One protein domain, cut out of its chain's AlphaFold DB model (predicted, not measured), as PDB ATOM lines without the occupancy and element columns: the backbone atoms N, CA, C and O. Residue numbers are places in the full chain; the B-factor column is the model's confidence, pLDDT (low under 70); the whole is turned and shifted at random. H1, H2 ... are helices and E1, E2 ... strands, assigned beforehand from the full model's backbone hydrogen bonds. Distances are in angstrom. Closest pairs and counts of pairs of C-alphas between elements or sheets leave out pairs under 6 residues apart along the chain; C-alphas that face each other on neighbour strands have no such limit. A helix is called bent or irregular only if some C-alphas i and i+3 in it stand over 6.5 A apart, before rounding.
ATOM      1  N   ALA A 144     168.141 200.382 141.313       89.38
ATOM      2  CA  ALA A 144     168.719 199.230 140.640       89.38
ATOM      3  C   ALA A 144     168.540 199.313 139.118       89.38
ATOM      4  O   ALA A 144     167.642 199.994 138.620       89.38
ATOM      5  N   TYR A 145     169.376 198.602 138.362       88.94
ATOM      6  CA  TYR A 145     169.160 198.391 136.933       88.94
ATOM      7  C   TYR A 145     169.541 196.978 136.491       88.94
ATOM      8  O   TYR A 145     170.496 196.386 136.997       88.94
ATOM      9  N   LEU A 146     168.809 196.438 135.516       86.94
ATOM     10  CA  LEU A 146     169.148 195.151 134.916       86.94
ATOM     11  C   LEU A 146     170.347 195.298 133.973       86.94
ATOM     12  O   LEU A 146     170.304 196.079 133.023       86.94
ATOM     13  N   ASN A 147     171.385 194.498 134.195       86.69
ATOM     14  CA  ASN A 147     172.498 194.297 133.278       86.69
ATOM     15  C   ASN A 147     172.384 192.906 132.641       86.69
ATOM     16  O   ASN A 147     173.030 191.930 133.037       86.69
ATOM     17  N   ARG A 148     171.545 192.814 131.612       77.31
ATOM     18  CA  ARG A 148     171.264 191.572 130.891       77.31
ATOM     19  C   ARG A 148     172.499 191.055 130.150       77.31
ATOM     20  O   ARG A 148     172.630 189.849 129.982       77.31
ATOM     21  N   SER A 149     173.443 191.926 129.775       75.94
ATOM     22  CA  SER A 149     174.716 191.500 129.164       75.94
ATOM     23  C   SER A 149     175.581 190.630 130.090       75.94
ATOM     24  O   SER A 149     176.352 189.799 129.611       75.94
ATOM     25  N   LYS A 150     175.417 190.790 131.409       76.88
ATOM     26  CA  LYS A 150     176.073 189.993 132.452       76.88
ATOM     27  C   LYS A 150     175.140 188.993 133.148       76.88
ATOM     28  O   LYS A 150     175.605 188.223 133.983       76.88
ATOM     29  N   ASN A 151     173.847 188.994 132.811       77.62
ATOM     30  CA  ASN A 151     172.783 188.315 133.558       77.62
ATOM     31  C   ASN A 151     172.791 188.661 135.062       77.62
ATOM     32  O   ASN A 151     172.666 187.786 135.918       77.62
ATOM     33  N   SER A 152     172.930 189.950 135.373       88.50
ATOM     34  CA  SER A 152     172.953 190.472 136.740       88.50
ATOM     35  C   SER A 152     172.037 191.685 136.910       88.50
ATOM     36  O   SER A 152     171.651 192.339 135.940       88.50
ATOM     37  N   VAL A 153     171.682 191.992 138.155       90.38
ATOM     38  CA  VAL A 153     171.077 193.268 138.552       90.38
ATOM     39  C   VAL A 153     172.134 194.064 139.305       90.38
ATOM     40  O   VAL A 153     172.791 193.547 140.204       90.38
ATOM     41  N   MET A 154     172.317 195.324 138.932       93.88
ATOM     42  CA  MET A 154     173.219 196.245 139.612       93.88
ATOM     43  C   MET A 154     172.395 197.100 140.571       93.88
ATOM     44  O   MET A 154     171.481 197.787 140.120       93.88
ATOM     45  N   VAL A 155     172.705 197.076 141.866       93.19
ATOM     46  CA  VAL A 155     172.019 197.857 142.913       93.19
ATOM     47  C   VAL A 155     172.967 198.928 143.446       93.19
ATOM     48  O   VAL A 155     174.151 198.660 143.625       93.19
ATOM     49  N   ASN A 156     172.473 200.145 143.667       91.25
ATOM     50  CA  ASN A 156     173.247 201.243 144.241       91.25
ATOM     51  C   ASN A 156     173.121 201.257 145.773       91.25
ATOM     52  O   ASN A 156     172.272 201.964 146.312       91.25
ATOM     53  N   GLU A 157     173.959 200.478 146.449       87.88
ATOM     54  CA  GLU A 157     174.002 200.349 147.909       87.88
ATOM     55  C   GLU A 157     174.978 201.382 148.485       87.88
ATOM     56  O   GLU A 157     176.155 201.395 148.122       87.88
ATOM     57  N   ASP A 158     174.498 202.295 149.334       85.44
ATOM     58  CA  ASP A 158     175.304 203.352 149.977       85.44
ATOM     59  C   ASP A 158     176.193 204.181 149.013       85.44
ATOM     60  O   ASP A 158     177.243 204.716 149.379       85.44
ATOM     61  N   GLY A 159     175.766 204.322 147.752       85.06
ATOM     62  CA  GLY A 159     176.506 205.033 146.701       85.06
ATOM     63  C   GLY A 159     177.485 204.169 145.893       85.06
ATOM     64  O   GLY A 159     178.207 204.709 145.049       85.06
ATOM     65  N   GLN A 160     177.527 202.854 146.127       90.69
ATOM     66  CA  GLN A 160     178.334 201.885 145.388       90.69
ATOM     67  C   GLN A 160     177.456 200.935 144.566       90.69
ATOM     68  O   GLN A 160     176.439 200.432 145.030       90.69
ATOM     69  N   TRP A 161     177.873 200.645 143.332       90.62
ATOM     70  CA  TRP A 161     177.179 199.681 142.478       90.62
ATOM     71  C   TRP A 161     177.605 198.250 142.808       90.62
ATOM     72  O   TRP A 161     178.689 197.816 142.413       90.62
ATOM     73  N   VAL A 162     176.729 197.521 143.493       91.69
ATOM     74  CA  VAL A 162     176.894 196.114 143.865       91.69
ATOM     75  C   VAL A 162     176.198 195.224 142.835       91.69
ATOM     76  O   VAL A 162     175.104 195.529 142.358       91.69
ATOM     77  N   GLU A 163     176.866 194.141 142.440       92.50
ATOM     78  CA  GLU A 163     176.403 193.218 141.403       92.50
ATOM     79  C   GLU A 163     175.720 191.990 142.026       92.50
ATOM     80  O   GLU A 163     176.344 191.223 142.757       92.50
ATOM     81  N   TYR A 164     174.444 191.798 141.699       92.62
ATOM     82  CA  TYR A 164     173.600 190.703 142.169       92.62
ATOM     83  C   TYR A 164     173.274 189.722 141.037       92.62
ATOM     84  O   TYR A 164     172.964 190.127 139.915       92.62
ATOM     85  N   MET A 165     173.259 188.421 141.337       89.75
ATOM     86  CA  MET A 165     172.560 187.441 140.496       89.75
ATOM     87  C   MET A 165     171.050 187.669 140.628       89.75
ATOM     88  O   MET A 165     170.598 188.211 141.637       89.75
ATOM     89  N   PHE A 166     170.255 187.251 139.642       88.00
ATOM     90  CA  PHE A 166     168.799 187.368 139.721       88.00
ATOM     91  C   PHE A 166     168.072 186.113 139.252       88.00
ATOM     92  O   PHE A 166     168.576 185.338 138.440       88.00
ATOM     93  N   SER A 167     166.846 185.960 139.742       85.88
ATOM     94  CA  SER A 167     165.866 184.999 139.265       85.88
ATOM     95  C   SER A 167     164.517 185.677 139.053       85.88
ATOM     96  O   SER A 167     164.020 186.406 139.912       85.88
ATOM     97  N   CYS A 168     163.897 185.374 137.920       83.19
ATOM     98  CA  CYS A 168     162.541 185.778 137.585       83.19
ATOM     99  C   CYS A 168     161.535 184.931 138.358       83.19
ATOM    100  O   CYS A 168     161.363 183.751 138.042       83.19
ATOM    101  N   VAL A 169     160.874 185.511 139.359       81.00
ATOM    102  CA  VAL A 169     159.925 184.754 140.189       81.00
ATOM    103  C   VAL A 169     158.547 184.645 139.546       81.00
ATOM    104  O   VAL A 169     157.845 183.671 139.790       81.00
ATOM    105  N   GLU A 170     158.178 185.578 138.671       74.38
ATOM    106  CA  GLU A 170     156.892 185.554 137.978       74.38
ATOM    107  C   GLU A 170     157.032 185.116 136.513       74.38
ATOM    108  O   GLU A 170     157.822 185.679 135.752       74.38
ATOM    109  N   HIS A 171     156.230 184.138 136.095       70.12
ATOM    110  CA  HIS A 171     156.164 183.651 134.715       70.12
ATOM    111  C   HIS A 171     155.525 184.676 133.762       70.12
ATOM    112  O   HIS A 171     156.021 184.911 132.654       70.12
ATOM    113  N   HIS A 172     154.430 185.307 134.190       60.03
ATOM    114  CA  HIS A 172     153.555 186.079 133.308       60.03
ATOM    115  C   HIS A 172     154.159 187.390 132.791       60.03
ATOM    116  O   HIS A 172     153.727 187.861 131.738       60.03
ATOM    117  N   ASN A 173     155.201 187.924 133.440       60.19
ATOM    118  CA  ASN A 173     155.781 189.219 133.083       60.19
ATOM    119  C   ASN A 173     157.258 189.169 132.641       60.19
ATOM    120  O   ASN A 173     158.106 189.922 133.102       60.19
ATOM    121  N   SER A 174     157.596 188.266 131.720       59.38
ATOM    122  CA  SER A 174     158.985 187.961 131.312       59.38
ATOM    123  C   SER A 174     159.709 188.999 130.421       59.38
ATOM    124  O   SER A 174     160.760 188.700 129.846       59.38
ATOM    125  N   ASN A 175     159.202 190.231 130.302       65.94
ATOM    126  CA  ASN A 175     159.723 191.261 129.387       65.94
ATOM    127  C   ASN A 175     160.930 192.046 129.946       65.94
ATOM    128  O   ASN A 175     160.894 193.269 130.086       65.94
ATOM    129  N   LEU A 176     162.038 191.350 130.206       72.75
ATOM    130  CA  LEU A 176     163.272 191.960 130.706       72.75
ATOM    131  C   LEU A 176     164.077 192.721 129.642       72.75
ATOM    132  O   LEU A 176     164.633 192.128 128.704       72.75
ATOM    133  N   SER A 177     164.225 194.032 129.850       73.81
ATOM    134  CA  SER A 177     165.026 194.923 129.001       73.81
ATOM    135  C   SER A 177     166.352 195.318 129.660       73.81
ATOM    136  O   SER A 177     166.402 195.647 130.842       73.81
ATOM    137  N   ASP A 178     167.444 195.307 128.892       81.12
ATOM    138  CA  ASP A 178     168.754 195.760 129.379       81.12
ATOM    139  C   ASP A 178     168.721 197.258 129.730       81.12
ATOM    140  O   ASP A 178     168.124 198.057 129.003       81.12
ATOM    141  N   GLY A 179     169.318 197.640 130.859       81.50
ATOM    142  CA  GLY A 179     169.259 199.003 131.392       81.50
ATOM    143  C   GLY A 179     167.904 199.417 131.984       81.50
ATOM    144  O   GLY A 179     167.750 200.578 132.366       81.50
ATOM    145  N   GLN A 180     166.923 198.509 132.079       82.69
ATOM    146  CA  GLN A 180     165.655 198.772 132.764       82.69
ATOM    147  C   GLN A 180     165.911 199.096 134.239       82.69
ATOM    148  O   GLN A 180     166.640 198.368 134.914       82.69
ATOM    149  N   LEU A 181     165.324 200.200 134.708       82.81
ATOM    150  CA  LEU A 181     165.477 200.696 136.073       82.81
ATOM    151  C   LEU A 181     164.416 200.092 136.994       82.81
ATOM    152  O   LEU A 181     163.254 199.966 136.607       82.81
ATOM    153  N   TYR A 182     164.825 199.790 138.218       84.31
ATOM    154  CA  TYR A 182     164.003 199.251 139.295       84.31
ATOM    155  C   TYR A 182     164.358 199.951 140.610       84.31
ATOM    156  O   TYR A 182     165.370 200.646 140.702       84.31
ATOM    157  N   ASN A 183     163.560 199.709 141.646       85.06
ATOM    158  CA  ASN A 183     163.945 199.978 143.028       85.06
ATOM    159  C   ASN A 183     163.961 198.661 143.811       85.06
ATOM    160  O   ASN A 183     163.233 197.730 143.451       85.06
ATOM    161  N   THR A 184     164.752 198.581 144.880       86.44
ATOM    162  CA  THR A 184     164.611 197.496 145.858       86.44
ATOM    163  C   THR A 184     163.322 197.659 146.661       86.44
ATOM    164  O   THR A 184     162.863 198.773 146.936       86.44
ATOM    165  N   LEU A 185     162.702 196.538 147.013       85.56
ATOM    166  CA  LEU A 185     161.511 196.497 147.853       85.56
ATOM    167  C   LEU A 185     161.922 196.333 149.318       85.56
ATOM    168  O   LEU A 185     162.810 195.552 149.638       85.56
ATOM    169  N   ALA A 186     161.219 197.015 150.226       83.81
ATOM    170  CA  ALA A 186     161.506 196.970 151.666       83.81
ATOM    171  C   ALA A 186     161.314 195.578 152.310       83.81
ATOM    172  O   ALA A 186     161.744 195.357 153.441       83.81
ATOM    173  N   ASN A 187     160.643 194.655 151.615       86.31
ATOM    174  CA  ASN A 187     160.496 193.254 151.993       86.31
ATOM    175  C   ASN A 187     160.526 192.379 150.734       86.31
ATOM    176  O   ASN A 187     160.076 192.798 149.668       86.31
ATOM    177  N   ILE A 188     160.954 191.131 150.892       89.38
ATOM    178  CA  ILE A 188     160.897 190.089 149.866       89.38
ATOM    179  C   ILE A 188     159.595 189.317 150.080       89.38
ATOM    180  O   ILE A 188     159.456 188.648 151.101       89.38
ATOM    181  N   THR A 189     158.643 189.386 149.147       87.38
ATOM    182  CA  THR A 189     157.405 188.586 149.215       87.38
ATOM    183  C   THR A 189     157.394 187.577 148.083       87.38
ATOM    184  O   THR A 189     157.393 187.943 146.915       87.38
ATOM    185  N   ILE A 190     157.436 186.293 148.426       88.12
ATOM    186  CA  ILE A 190     157.674 185.211 147.470       88.12
ATOM    187  C   ILE A 190     156.941 183.945 147.905       88.12
ATOM    188  O   ILE A 190     156.511 183.827 149.048       88.12
ATOM    189  N   LYS A 191     156.776 182.987 146.998       88.56
ATOM    190  CA  LYS A 191     156.203 181.679 147.322       88.56
ATOM    191  C   LYS A 191     157.161 180.850 148.178       88.56
ATOM    192  O   LYS A 191     158.379 180.898 147.988       88.56
ATOM    193  N   GLU A 192     156.602 180.110 149.131       89.06
ATOM    194  CA  GLU A 192     157.365 179.232 150.020       89.06
ATOM    195  C   GLU A 192     158.210 178.224 149.213       89.06
ATOM    196  O   GLU A 192     157.804 177.750 148.155       89.06
ATOM    197  N   GLY A 193     159.428 177.938 149.681       91.19
ATOM    198  CA  GLY A 193     160.357 177.011 149.026       91.19
ATOM    199  C   GLY A 193     161.228 177.594 147.902       91.19
ATOM    200  O   GLY A 193     162.257 176.996 147.596       91.19
ATOM    201  N   VAL A 194     160.928 178.768 147.320       91.56
ATOM    202  CA  VAL A 194     161.755 179.316 146.213       91.56
ATOM    203  C   VAL A 194     163.187 179.648 146.656       91.56
ATOM    204  O   VAL A 194     164.146 179.273 145.980       91.56
ATOM    205  N   ILE A 195     163.354 180.315 147.806       94.25
ATOM    206  CA  ILE A 195     164.684 180.651 148.351       94.25
ATOM    207  C   ILE A 195     165.464 179.376 148.698       94.25
ATOM    208  O   ILE A 195     166.628 179.248 148.323       94.25
ATOM    209  N   GLU A 196     164.820 178.407 149.356       94.00
ATOM    210  CA  GLU A 196     165.428 177.108 149.673       94.00
ATOM    211  C   GLU A 196     165.884 176.381 148.402       94.00
ATOM    212  O   GLU A 196     166.998 175.852 148.348       94.00
ATOM    213  N   TRP A 197     165.054 176.391 147.357       92.38
ATOM    214  CA  TRP A 197     165.393 175.774 146.086       92.38
ATOM    215  C   TRP A 197     166.636 176.416 145.456       92.38
ATOM    216  O   TRP A 197     167.537 175.688 145.034       92.38
ATOM    217  N   ILE A 198     166.733 177.750 145.453       91.56
ATOM    218  CA  ILE A 198     167.910 178.476 144.948       91.56
ATOM    219  C   ILE A 198     169.157 178.110 145.759       91.56
ATOM    220  O   ILE A 198     170.130 177.629 145.177       91.56
ATOM    221  N   VAL A 199     169.116 178.250 147.088       93.38
ATOM    222  CA  VAL A 199     170.251 177.931 147.978       93.38
ATOM    223  C   VAL A 199     170.747 176.502 147.750       93.38
ATOM    224  O   VAL A 199     171.953 176.256 147.678       93.38
ATOM    225  N   ASN A 200     169.838 175.540 147.580       91.00
ATOM    226  CA  ASN A 200     170.209 174.142 147.392       91.00
ATOM    227  C   ASN A 200     170.743 173.824 145.986       91.00
ATOM    228  O   ASN A 200     171.715 173.070 145.883       91.00
ATOM    229  N   ASN A 201     170.177 174.411 144.924       86.56
ATOM    230  CA  ASN A 201     170.397 173.955 143.544       86.56
ATOM    231  C   ASN A 201     171.268 174.874 142.677       86.56
ATOM    232  O   ASN A 201     171.887 174.378 141.737       86.56
ATOM    233  N   TRP A 202     171.366 176.175 142.966       84.69
ATOM    234  CA  TRP A 202     171.981 177.166 142.063       84.69
ATOM    235  C   TRP A 202     173.442 176.854 141.692       84.69
ATOM    236  O   TRP A 202     173.871 177.077 140.563       84.69
ATOM    237  N   GLN A 203     174.199 176.246 142.612       79.62
ATOM    238  CA  GLN A 203     175.575 175.784 142.378       79.62
ATOM    239  C   GLN A 203     175.719 174.791 141.203       79.62
ATOM    240  O   GLN A 203     176.794 174.696 140.617       79.62
ATOM    241  N   ASN A 204     174.651 174.069 140.848       76.44
ATOM    242  CA  ASN A 204     174.650 173.083 139.763       76.44
ATOM    243  C   ASN A 204     174.519 173.735 138.370       76.44
ATOM    244  O   ASN A 204     174.653 173.046 137.361       76.44
ATOM    245  N   TYR A 205     174.272 175.051 138.307       72.12
ATOM    246  CA  TYR A 205     173.987 175.799 137.081       72.12
ATOM    247  C   TYR A 205     174.901 177.036 136.971       72.12
ATOM    248  O   TYR A 205     174.433 178.173 137.034       72.12
ATOM    249  N   PRO A 206     176.227 176.848 136.807       59.41
ATOM    250  CA  PRO A 206     177.200 177.947 136.800       59.41
ATOM    251  C   PRO A 206     177.069 178.897 135.595       59.41
ATOM    252  O   PRO A 206     177.595 180.008 135.633       59.41
ATOM    253  N   ASN A 207     176.376 178.483 134.529       59.97
ATOM    254  CA  ASN A 207     176.163 179.286 133.328       59.97
ATOM    255  C   ASN A 207     174.819 180.019 133.379       59.97
ATOM    256  O   ASN A 207     173.761 179.440 133.129       59.97
ATOM    257  N   LEU A 208     174.863 181.334 133.591       54.16
ATOM    258  CA  LEU A 208     173.662 182.175 133.588       54.16
ATOM    259  C   LEU A 208     172.945 182.223 132.220       54.16
ATOM    260  O   LEU A 208     171.749 182.498 132.181       54.16
ATOM    261  N   SER A 209     173.621 181.908 131.106       50.94
ATOM    262  CA  SER A 209     172.982 181.765 129.781       50.94
ATOM    263  C   SER A 209     171.955 180.637 129.734       50.94
ATOM    264  O   SER A 209     170.966 180.732 129.013       50.94
ATOM    265  N   ASP A 210     172.183 179.590 130.523       52.59
ATOM    266  CA  ASP A 210     171.349 178.393 130.550       52.59
ATOM    267  C   ASP A 210     170.198 178.560 131.563       52.59
ATOM    268  O   ASP A 210     169.282 177.736 131.608       52.59
ATOM    269  N   SER A 211     170.227 179.638 132.362       58.44
ATOM    270  CA  SER A 211     169.377 179.813 133.542       58.44
ATOM    271  C   SER A 211     167.895 180.028 133.220       58.44
ATOM    272  O   SER A 211     167.031 179.522 133.929       58.44
ATOM    273  N   PHE A 212     167.547 180.726 132.141       62.59
ATOM    274  CA  PHE A 212     166.137 181.046 131.910       62.59
ATOM    275  C   PHE A 212     165.314 179.805 131.539       62.59
ATOM    276  O   PHE A 212     164.292 179.515 132.163       62.59
ATOM    277  N   ASP A 213     165.793 179.036 130.558       65.56
ATOM    278  CA  ASP A 213     165.068 177.877 130.035       65.56
ATOM    279  C   ASP A 213     165.331 176.577 130.811       65.56
ATOM    280  O   ASP A 213     164.437 175.734 130.860       65.56
ATOM    281  N   ASN A 214     166.499 176.412 131.452       65.00
ATOM    282  CA  ASN A 214     166.867 175.155 132.129       65.00
ATOM    283  C   ASN A 214     166.876 175.221 133.667       65.00
ATOM    284  O   ASN A 214     167.026 174.181 134.302       65.00
ATOM    285  N   LEU A 215     166.729 176.406 134.273       70.88
ATOM    286  CA  LEU A 215     166.743 176.586 135.734       70.88
ATOM    287  C   LEU A 215     165.451 177.260 136.224       70.88
ATOM    288  O   LEU A 215     164.738 176.687 137.039       70.88
ATOM    289  N   ILE A 216     165.104 178.435 135.693       76.38
ATOM    290  CA  ILE A 216     163.925 179.205 136.117       76.38
ATOM    291  C   ILE A 216     162.630 178.495 135.685       76.38
ATOM    292  O   ILE A 216     161.817 178.128 136.537       76.38
ATOM    293  N   LYS A 217     162.460 178.235 134.380       75.94
ATOM    294  CA  LYS A 217     161.257 177.585 133.821       75.94
ATOM    295  C   LYS A 217     160.897 176.219 134.425       75.94
ATOM    296  O   LYS A 217     159.730 176.036 134.757       75.94
ATOM    297  N   PRO A 218     161.817 175.242 134.552       80.62
ATOM    298  CA  PRO A 218     161.458 173.903 135.020       80.62
ATOM    299  C   PRO A 218     161.395 173.762 136.546       80.62
ATOM    300  O   PRO A 218     160.998 172.693 137.017       80.62
ATOM    301  N   HIS A 219     161.806 174.774 137.323       83.75
ATOM    302  CA  HIS A 219     161.969 174.613 138.773       83.75
ATOM    303  C   HIS A 219     161.453 175.764 139.639       83.75
ATOM    304  O   HIS A 219     160.912 175.489 140.704       83.75
ATOM    305  N   ILE A 220     161.569 177.024 139.210       87.44
ATOM    306  CA  ILE A 220     161.090 178.171 139.999       87.44
ATOM    307  C   ILE A 220     159.636 178.487 139.654       87.44
ATOM    308  O   ILE A 220     158.810 178.579 140.558       87.44
ATOM    309  N   TRP A 221     159.291 178.561 138.366       86.56
ATOM    310  CA  TRP A 221     157.907 178.825 137.945       86.56
ATOM    311  C   TRP A 221     156.890 177.764 138.394       86.56
ATOM    312  O   TRP A 221     155.811 178.152 138.818       86.56
ATOM    313  N   PRO A 222     157.198 176.452 138.449       87.88
ATOM    314  CA  PRO A 222     156.283 175.474 139.040       87.88
ATOM    315  C   PRO A 222     155.994 175.702 140.531       87.88
ATOM    316  O   PRO A 222     154.952 175.266 141.002       87.88
ATOM    317  N   ILE A 223     156.889 176.372 141.270       88.56
ATOM    318  CA  ILE A 223     156.658 176.758 142.671       88.56
ATOM    319  C   ILE A 223     155.814 178.037 142.731       88.56
ATOM    320  O   ILE A 223     154.921 178.156 143.570       88.56
ATOM    321  N   THR A 224     156.090 179.013 141.862       85.62
ATOM    322  CA  THR A 224     155.430 180.323 141.931       85.62
ATOM    323  C   THR A 224     154.049 180.358 141.279       85.62
ATOM    324  O   THR A 224     153.164 181.041 141.803       85.62
ATOM    325  N   ASP A 225     153.832 179.561 140.231       84.31
ATOM    326  CA  ASP A 225     152.546 179.379 139.549       84.31
ATOM    327  C   ASP A 225     151.588 178.437 140.322       84.31
ATOM    328  O   ASP A 225     150.387 178.444 140.052       84.31
ATOM    329  N   ASP A 226     152.061 177.629 141.290       84.75
ATOM    330  CA  ASP A 226     151.184 176.746 142.082       84.75
ATOM    331  C   ASP A 226     150.324 177.573 143.062       84.75
ATOM    332  O   ASP A 226     150.859 178.188 143.995       84.75
ATOM    333  N   PRO A 227     148.982 177.597 142.922       82.88
ATOM    334  CA  PRO A 227     148.109 178.366 143.807       82.88
ATOM    335  C   PRO A 227     148.058 177.823 145.245       82.88
ATOM    336  O   PRO A 227     147.652 178.559 146.142       82.88
ATOM    337  N   ASN A 228     148.457 176.569 145.480       90.00
ATOM    338  CA  ASN A 228     148.405 175.921 146.793       90.00
ATOM    339  C   ASN A 228     149.608 176.270 147.679       90.00
ATOM    340  O   ASN A 228     149.523 176.142 148.900       90.00
ATOM    341  N   ILE A 229     150.717 176.713 147.081       85.75
ATOM    342  CA  ILE A 229     151.895 177.172 147.821       85.75
ATOM    343  C   ILE A 229     151.608 178.591 148.345       85.75
ATOM    344  O   ILE A 229     151.204 179.459 147.559       85.75
ATOM    345  N   PRO A 230     151.763 178.863 149.653       86.19
ATOM    346  CA  PRO A 230     151.489 180.180 150.214       86.19
ATOM    347  C   PRO A 230     152.592 181.185 149.859       86.19
ATOM    348  O   PRO A 230     153.731 180.821 149.557       86.19
ATOM    349  N   PHE A 231     152.255 182.472 149.939       86.69
ATOM    350  CA  PHE A 231     153.259 183.530 149.995       86.69
ATOM    351  C   PHE A 231     153.828 183.646 151.410       86.69
ATOM    352  O   PHE A 231     153.098 183.581 152.398       86.69
ATOM    353  N   VAL A 232     155.133 183.874 151.478       90.06
ATOM    354  CA  VAL A 232     155.909 184.176 152.677       90.06
ATOM    355  C   VAL A 232     156.645 185.498 152.471       90.06
ATOM    356  O   VAL A 232     157.028 185.845 151.349       90.06
ATOM    357  N   THR A 233     156.838 186.243 153.557       89.38
ATOM    358  CA  THR A 233     157.516 187.541 153.531       89.38
ATOM    359  C   THR A 233     158.762 187.497 154.405       89.38
ATOM    360  O   THR A 233     158.688 187.148 155.582       89.38
ATOM    361  N   TYR A 234     159.894 187.888 153.827       92.25
ATOM    362  CA  TYR A 234     161.177 188.060 154.503       92.25
ATOM    363  C   TYR A 234     161.560 189.550 154.506       92.25
ATOM    364  O   TYR A 234     161.131 190.283 153.607       92.25
ATOM    365  N   PRO A 235     162.362 190.025 155.475       92.12
ATOM    366  CA  PRO A 235     162.938 191.367 155.397       92.12
ATOM    367  C   PRO A 235     163.838 191.503 154.161       92.12
ATOM    368  O   PRO A 235     164.362 190.508 153.656       92.12
ATOM    369  N   ASP A 236     164.046 192.731 153.683       90.56
ATOM    370  CA  ASP A 236     165.115 192.985 152.713       90.56
ATOM    371  C   ASP A 236     166.492 192.626 153.309       90.56
ATOM    372  O   ASP A 236     166.706 192.721 154.521       90.56
ATOM    373  N   GLY A 237     167.406 192.154 152.461       92.12
ATOM    374  CA  GLY A 237     168.703 191.615 152.877       92.12
ATOM    375  C   GLY A 237     168.625 190.311 153.683       92.12
ATOM    376  O   GLY A 237     169.518 190.043 154.484       92.12
ATOM    377  N   TYR A 238     167.572 189.500 153.511       95.88
ATOM    378  CA  TYR A 238     167.418 188.214 154.199       95.88
ATOM    379  C   TYR A 238     168.594 187.266 153.918       95.88
ATOM    380  O   TYR A 238     168.926 187.000 152.762       95.88
ATOM    381  N   ARG A 276     167.615 189.903 148.225       93.12
ATOM    382  CA  ARG A 276     166.833 191.145 148.128       93.12
ATOM    383  C   ARG A 276     165.783 190.972 147.024       93.12
ATOM    384  O   ARG A 276     165.807 189.988 146.282       93.12
ATOM    385  N   MET A 277     164.862 191.917 146.882       89.81
ATOM    386  CA  MET A 277     163.865 191.900 145.804       89.81
ATOM    387  C   MET A 277     163.840 193.246 145.090       89.81
ATOM    388  O   MET A 277     163.881 194.285 145.744       89.81
ATOM    389  N   VAL A 278     163.777 193.229 143.758       87.75
ATOM    390  CA  VAL A 278     163.540 194.419 142.925       87.75
ATOM    391  C   VAL A 278     162.368 194.156 141.993       87.75
ATOM    392  O   VAL A 278     162.141 193.020 141.587       87.75
ATOM    393  N   GLY A 279     161.639 195.207 141.642       77.06
ATOM    394  CA  GLY A 279     160.411 195.094 140.864       77.06
ATOM    395  C   GLY A 279     159.490 196.273 141.138       77.06
ATOM    396  O   GLY A 279     159.877 197.242 141.796       77.06
ATOM    397  N   ASP A 280     158.265 196.180 140.645       63.72
ATOM    398  CA  ASP A 280     157.127 197.018 141.025       63.72
ATOM    399  C   ASP A 280     156.147 196.298 141.973       63.72
ATOM    400  O   ASP A 280     155.143 196.890 142.383       63.72
ATOM    401  N   GLY A 281     156.494 195.076 142.395       57.16
ATOM    402  CA  GLY A 281     155.742 194.238 143.319       57.16
ATOM    403  C   GLY A 281     154.681 193.405 142.609       57.16
ATOM    404  O   GLY A 281     154.079 193.863 141.641       57.16
ATOM    405  N   TYR A 282     154.423 192.206 143.138       51.56
ATOM    406  CA  TYR A 282     153.478 191.218 142.612       51.56
ATOM    407  C   TYR A 282     152.114 191.835 142.265       51.56
ATOM    408  O   TYR A 282     151.239 191.999 143.124       51.56
ATOM    409  N   GLN A 283     151.943 192.182 140.991       47.66
ATOM    410  CA  GLN A 283     150.720 192.745 140.441       47.66
ATOM    411  C   GLN A 283     150.059 191.741 139.509       47.66
ATOM    412  O   GLN A 283     150.707 191.041 138.742       47.66
ATOM    413  N   ASP A 284     148.734 191.704 139.598       45.88
ATOM    414  CA  ASP A 284     147.859 190.864 138.794       45.88
ATOM    415  C   ASP A 284     148.236 190.923 137.298       45.88
ATOM    416  O   ASP A 284     148.231 191.997 136.688       45.88
ATOM    417  N   ALA A 285     148.516 189.752 136.710       49.12
ATOM    418  CA  ALA A 285     148.968 189.548 135.328       49.12
ATOM    419  C   ALA A 285     148.045 190.147 134.240       49.12
ATOM    420  O   ALA A 285     148.370 190.131 133.052       49.12
ATOM    421  N   ASN A 286     146.882 190.674 134.628       50.41
ATOM    422  CA  ASN A 286     145.950 191.396 133.770       50.41
ATOM    423  C   ASN A 286     146.290 192.894 133.575       50.41
ATOM    424  O   ASN A 286     145.642 193.556 132.757       50.41
ATOM    425  N   ILE A 287     147.280 193.454 134.285       47.81
ATOM    426  CA  ILE A 287     147.672 194.871 134.173       47.81
ATOM    427  C   ILE A 287     148.866 195.030 133.219       47.81
ATOM    428  O   ILE A 287     150.011 194.742 133.552       47.81
ATOM    429  N   LEU A 288     148.611 195.549 132.015       38.25
ATOM    430  CA  LEU A 288     149.667 195.868 131.049       38.25
ATOM    431  C   LEU A 288     150.529 197.049 131.527       38.25
ATOM    432  O   LEU A 288     150.014 198.150 131.722       38.25
ATOM    433  N   GLY A 289     151.846 196.843 131.590       41.19
ATOM    434  CA  GLY A 289     152.835 197.894 131.874       41.19
ATOM    435  C   GLY A 289     153.542 197.773 133.224       41.19
ATOM    436  O   GLY A 289     154.369 198.630 133.530       41.19
ATOM    437  N   THR A 290     153.245 196.731 133.996       46.41
ATOM    438  CA  THR A 290     154.018 196.332 135.176       46.41
ATOM    439  C   THR A 290     155.372 195.741 134.771       46.41
ATOM    440  O   THR A 290     155.541 195.250 133.649       46.41
ATOM    441  N   GLY A 291     156.358 195.816 135.659       54.69
ATOM    442  CA  GLY A 291     157.664 195.179 135.515       54.69
ATOM    443  C   GLY A 291     157.654 193.726 135.993       54.69
ATOM    444  O   GLY A 291     156.652 193.207 136.479       54.69
ATOM    445  N   GLN A 292     158.787 193.040 135.838       66.50
ATOM    446  CA  GLN A 292     158.950 191.721 136.443       66.50
ATOM    447  C   GLN A 292     159.479 191.869 137.867       66.50
ATOM    448  O   GLN A 292     160.506 192.521 138.066       66.50
ATOM    449  N   ASP A 293     158.855 191.182 138.821       76.69
ATOM    450  CA  ASP A 293     159.482 190.947 140.118       76.69
ATOM    451  C   ASP A 293     160.681 189.997 139.955       76.69
ATOM    452  O   ASP A 293     160.585 188.877 139.431       76.69
ATOM    453  N   LEU A 294     161.835 190.463 140.426       87.00
ATOM    454  CA  LEU A 294     163.098 189.743 140.437       87.00
ATOM    455  C   LEU A 294     163.536 189.522 141.882       87.00
ATOM    456  O   LEU A 294     163.786 190.467 142.635       87.00
ATOM    457  N   LEU A 295     163.710 188.255 142.252       90.94
ATOM    458  CA  LEU A 295     164.484 187.910 143.436       90.94
ATOM    459  C   LEU A 295     165.961 188.018 143.062       90.94
ATOM    460  O   LEU A 295     166.424 187.313 142.163       90.94
ATOM    461  N   ILE A 296     166.695 188.885 143.746       92.44
ATOM    462  CA  ILE A 296     168.117 189.118 143.501       92.44
ATOM    463  C   ILE A 296     168.934 188.628 144.694       92.44
ATOM    464  O   ILE A 296     168.457 188.655 145.828       92.44
ATOM    465  N   PHE A 297     170.146 188.134 144.461       93.50
ATOM    466  CA  PHE A 297     170.975 187.600 145.541       93.50
ATOM    467  C   PHE A 297     172.471 187.590 145.232       93.50
ATOM    468  O   PHE A 297     172.913 187.506 144.084       93.50
ATOM    469  N   THR A 298     173.257 187.646 146.301       92.88
ATOM    470  CA  THR A 298     174.696 187.379 146.303       92.88
ATOM    471  C   THR A 298     174.980 186.099 147.081       92.88
ATOM    472  O   THR A 298     174.170 185.654 147.897       92.88
TER     473      THR A 298
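Overview. This is residues 144 to 238 and 276 to 298 of the 599 residues of an uncharacterized protein of Methanobrevibacter filiformis (UniProt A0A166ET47). A small closed barrel of six short strands, E1, E2, E3, E8, E7 and E4 round the ring, has a helical hairpin, H1 and H2, packed on it, with H2 beside E3. A separate two-stranded ribbon, E5 and E6, comes near the barrel with E5 beside E7, and a loop of low confidence joins E7 to E8. The printed part has 118 residues, with two named helices and eight named strands in the order E1 E2 E3 E4 E5 H1 H2 E6 E7 E8; both sheets are antiparallel, and the class is mixed, helices and strands. The whole is compact, with a radius of gyration of the C-alphas of 13.5 A, and rounded, with spans of 40 by 33 by 26 A.

Along the chain. The printed part begins with E1, residues 144 to 147, whose C-alpha 144 is at (168.719, 199.230, 140.640). E2 is residues 152 to 157, 14.9 A long, and E3, the longest strand, is residues 160 to 168, 23.9 A long; E3 bends by 54 degrees at residue 165. E4 is residues 181 to 184 and runs on into E5, residues 187 to 191, across a break of 2 residues, at 95 degrees. H1, residues 194 to 204, is 15.7 A long, and H2, residues 208 to 224, is 20.1 A long, from C-alpha 208 at (173.662, 182.175, 133.588). Both helices are irregular: C-alphas 200 and 203 of H1 are 7.5 A apart, and C-alphas 209 and 212 of H2 are 7.2 A apart. H2 also has a kink of 52 degrees near residue 216. E6 is residues 231 to 235, E7 residues 276 to 279, and E8 residues 294 to 298, ending at C-alpha 298 at (174.696, 187.379, 146.303).

Arrangement. In the barrel, E1, E2 and E3 form a meander, each strand the antiparallel neighbour of the one before, and with E4, the antiparallel neighbour of E1, they form a Greek key. E1 and E2 are a hairpin, with N 145 and O 154 at 2.9 A, and so are E2 and E3, with N 162 and O 155 at 2.8 A. Pairing of E3 is staggered: residues 160 to 165 pair with E2, and residues 165 to 168 with E8, where N 167 and O 295 are 2.8 A apart. E8 and E7 are a hairpin, with N 276 and O 296 at 2.8 A. E7 and E4 have N 279 and O 183 at 3.5 A, and E4 and E1 close the ring with N 144 and O 182 at 2.8 A. H2 is on the barrel, and its closest C-alphas to E3 are those of Ile 216 and Ser 167, 6.9 A apart. H1 is on the barrel too, and is near E8. H1 and H2, a helical hairpin, touch at a shallow tilt of 29 degrees, opposite ways; H2 does so with residues 220 to 224 alone, and the closest C-alphas, of Val 194 and Ile 220, are 6.4 A apart. The O i to N i+4 pairs within hydrogen-bond range are 5 of 7 in H1 and 4 of 13 in H2, where 4 of 14 O i to N i+3 pairs are within range. E5 and E6 are antiparallel neighbours, with N 188 and O 234 at 2.8 A. The closest C-alphas of E5 and E7 are those of Ile 188 and Met 277, 5.3 A apart. E6 and E7 are only just apart, at 8.2 A.

Size, cuts and confidence. The two C-alphas farthest apart, of Gly 159 and Asn 228, are 40.5 A apart. Residues 239 to 275 are not printed, and C-alphas 238 and 276 are 6.8 A apart across this cut. The links E3 to E4 and E7 to E8 are long. The mean pLDDT of the printed part is 79.3; it is under 70 in residues 172 to 175, 206 to 214 and 280 to 292.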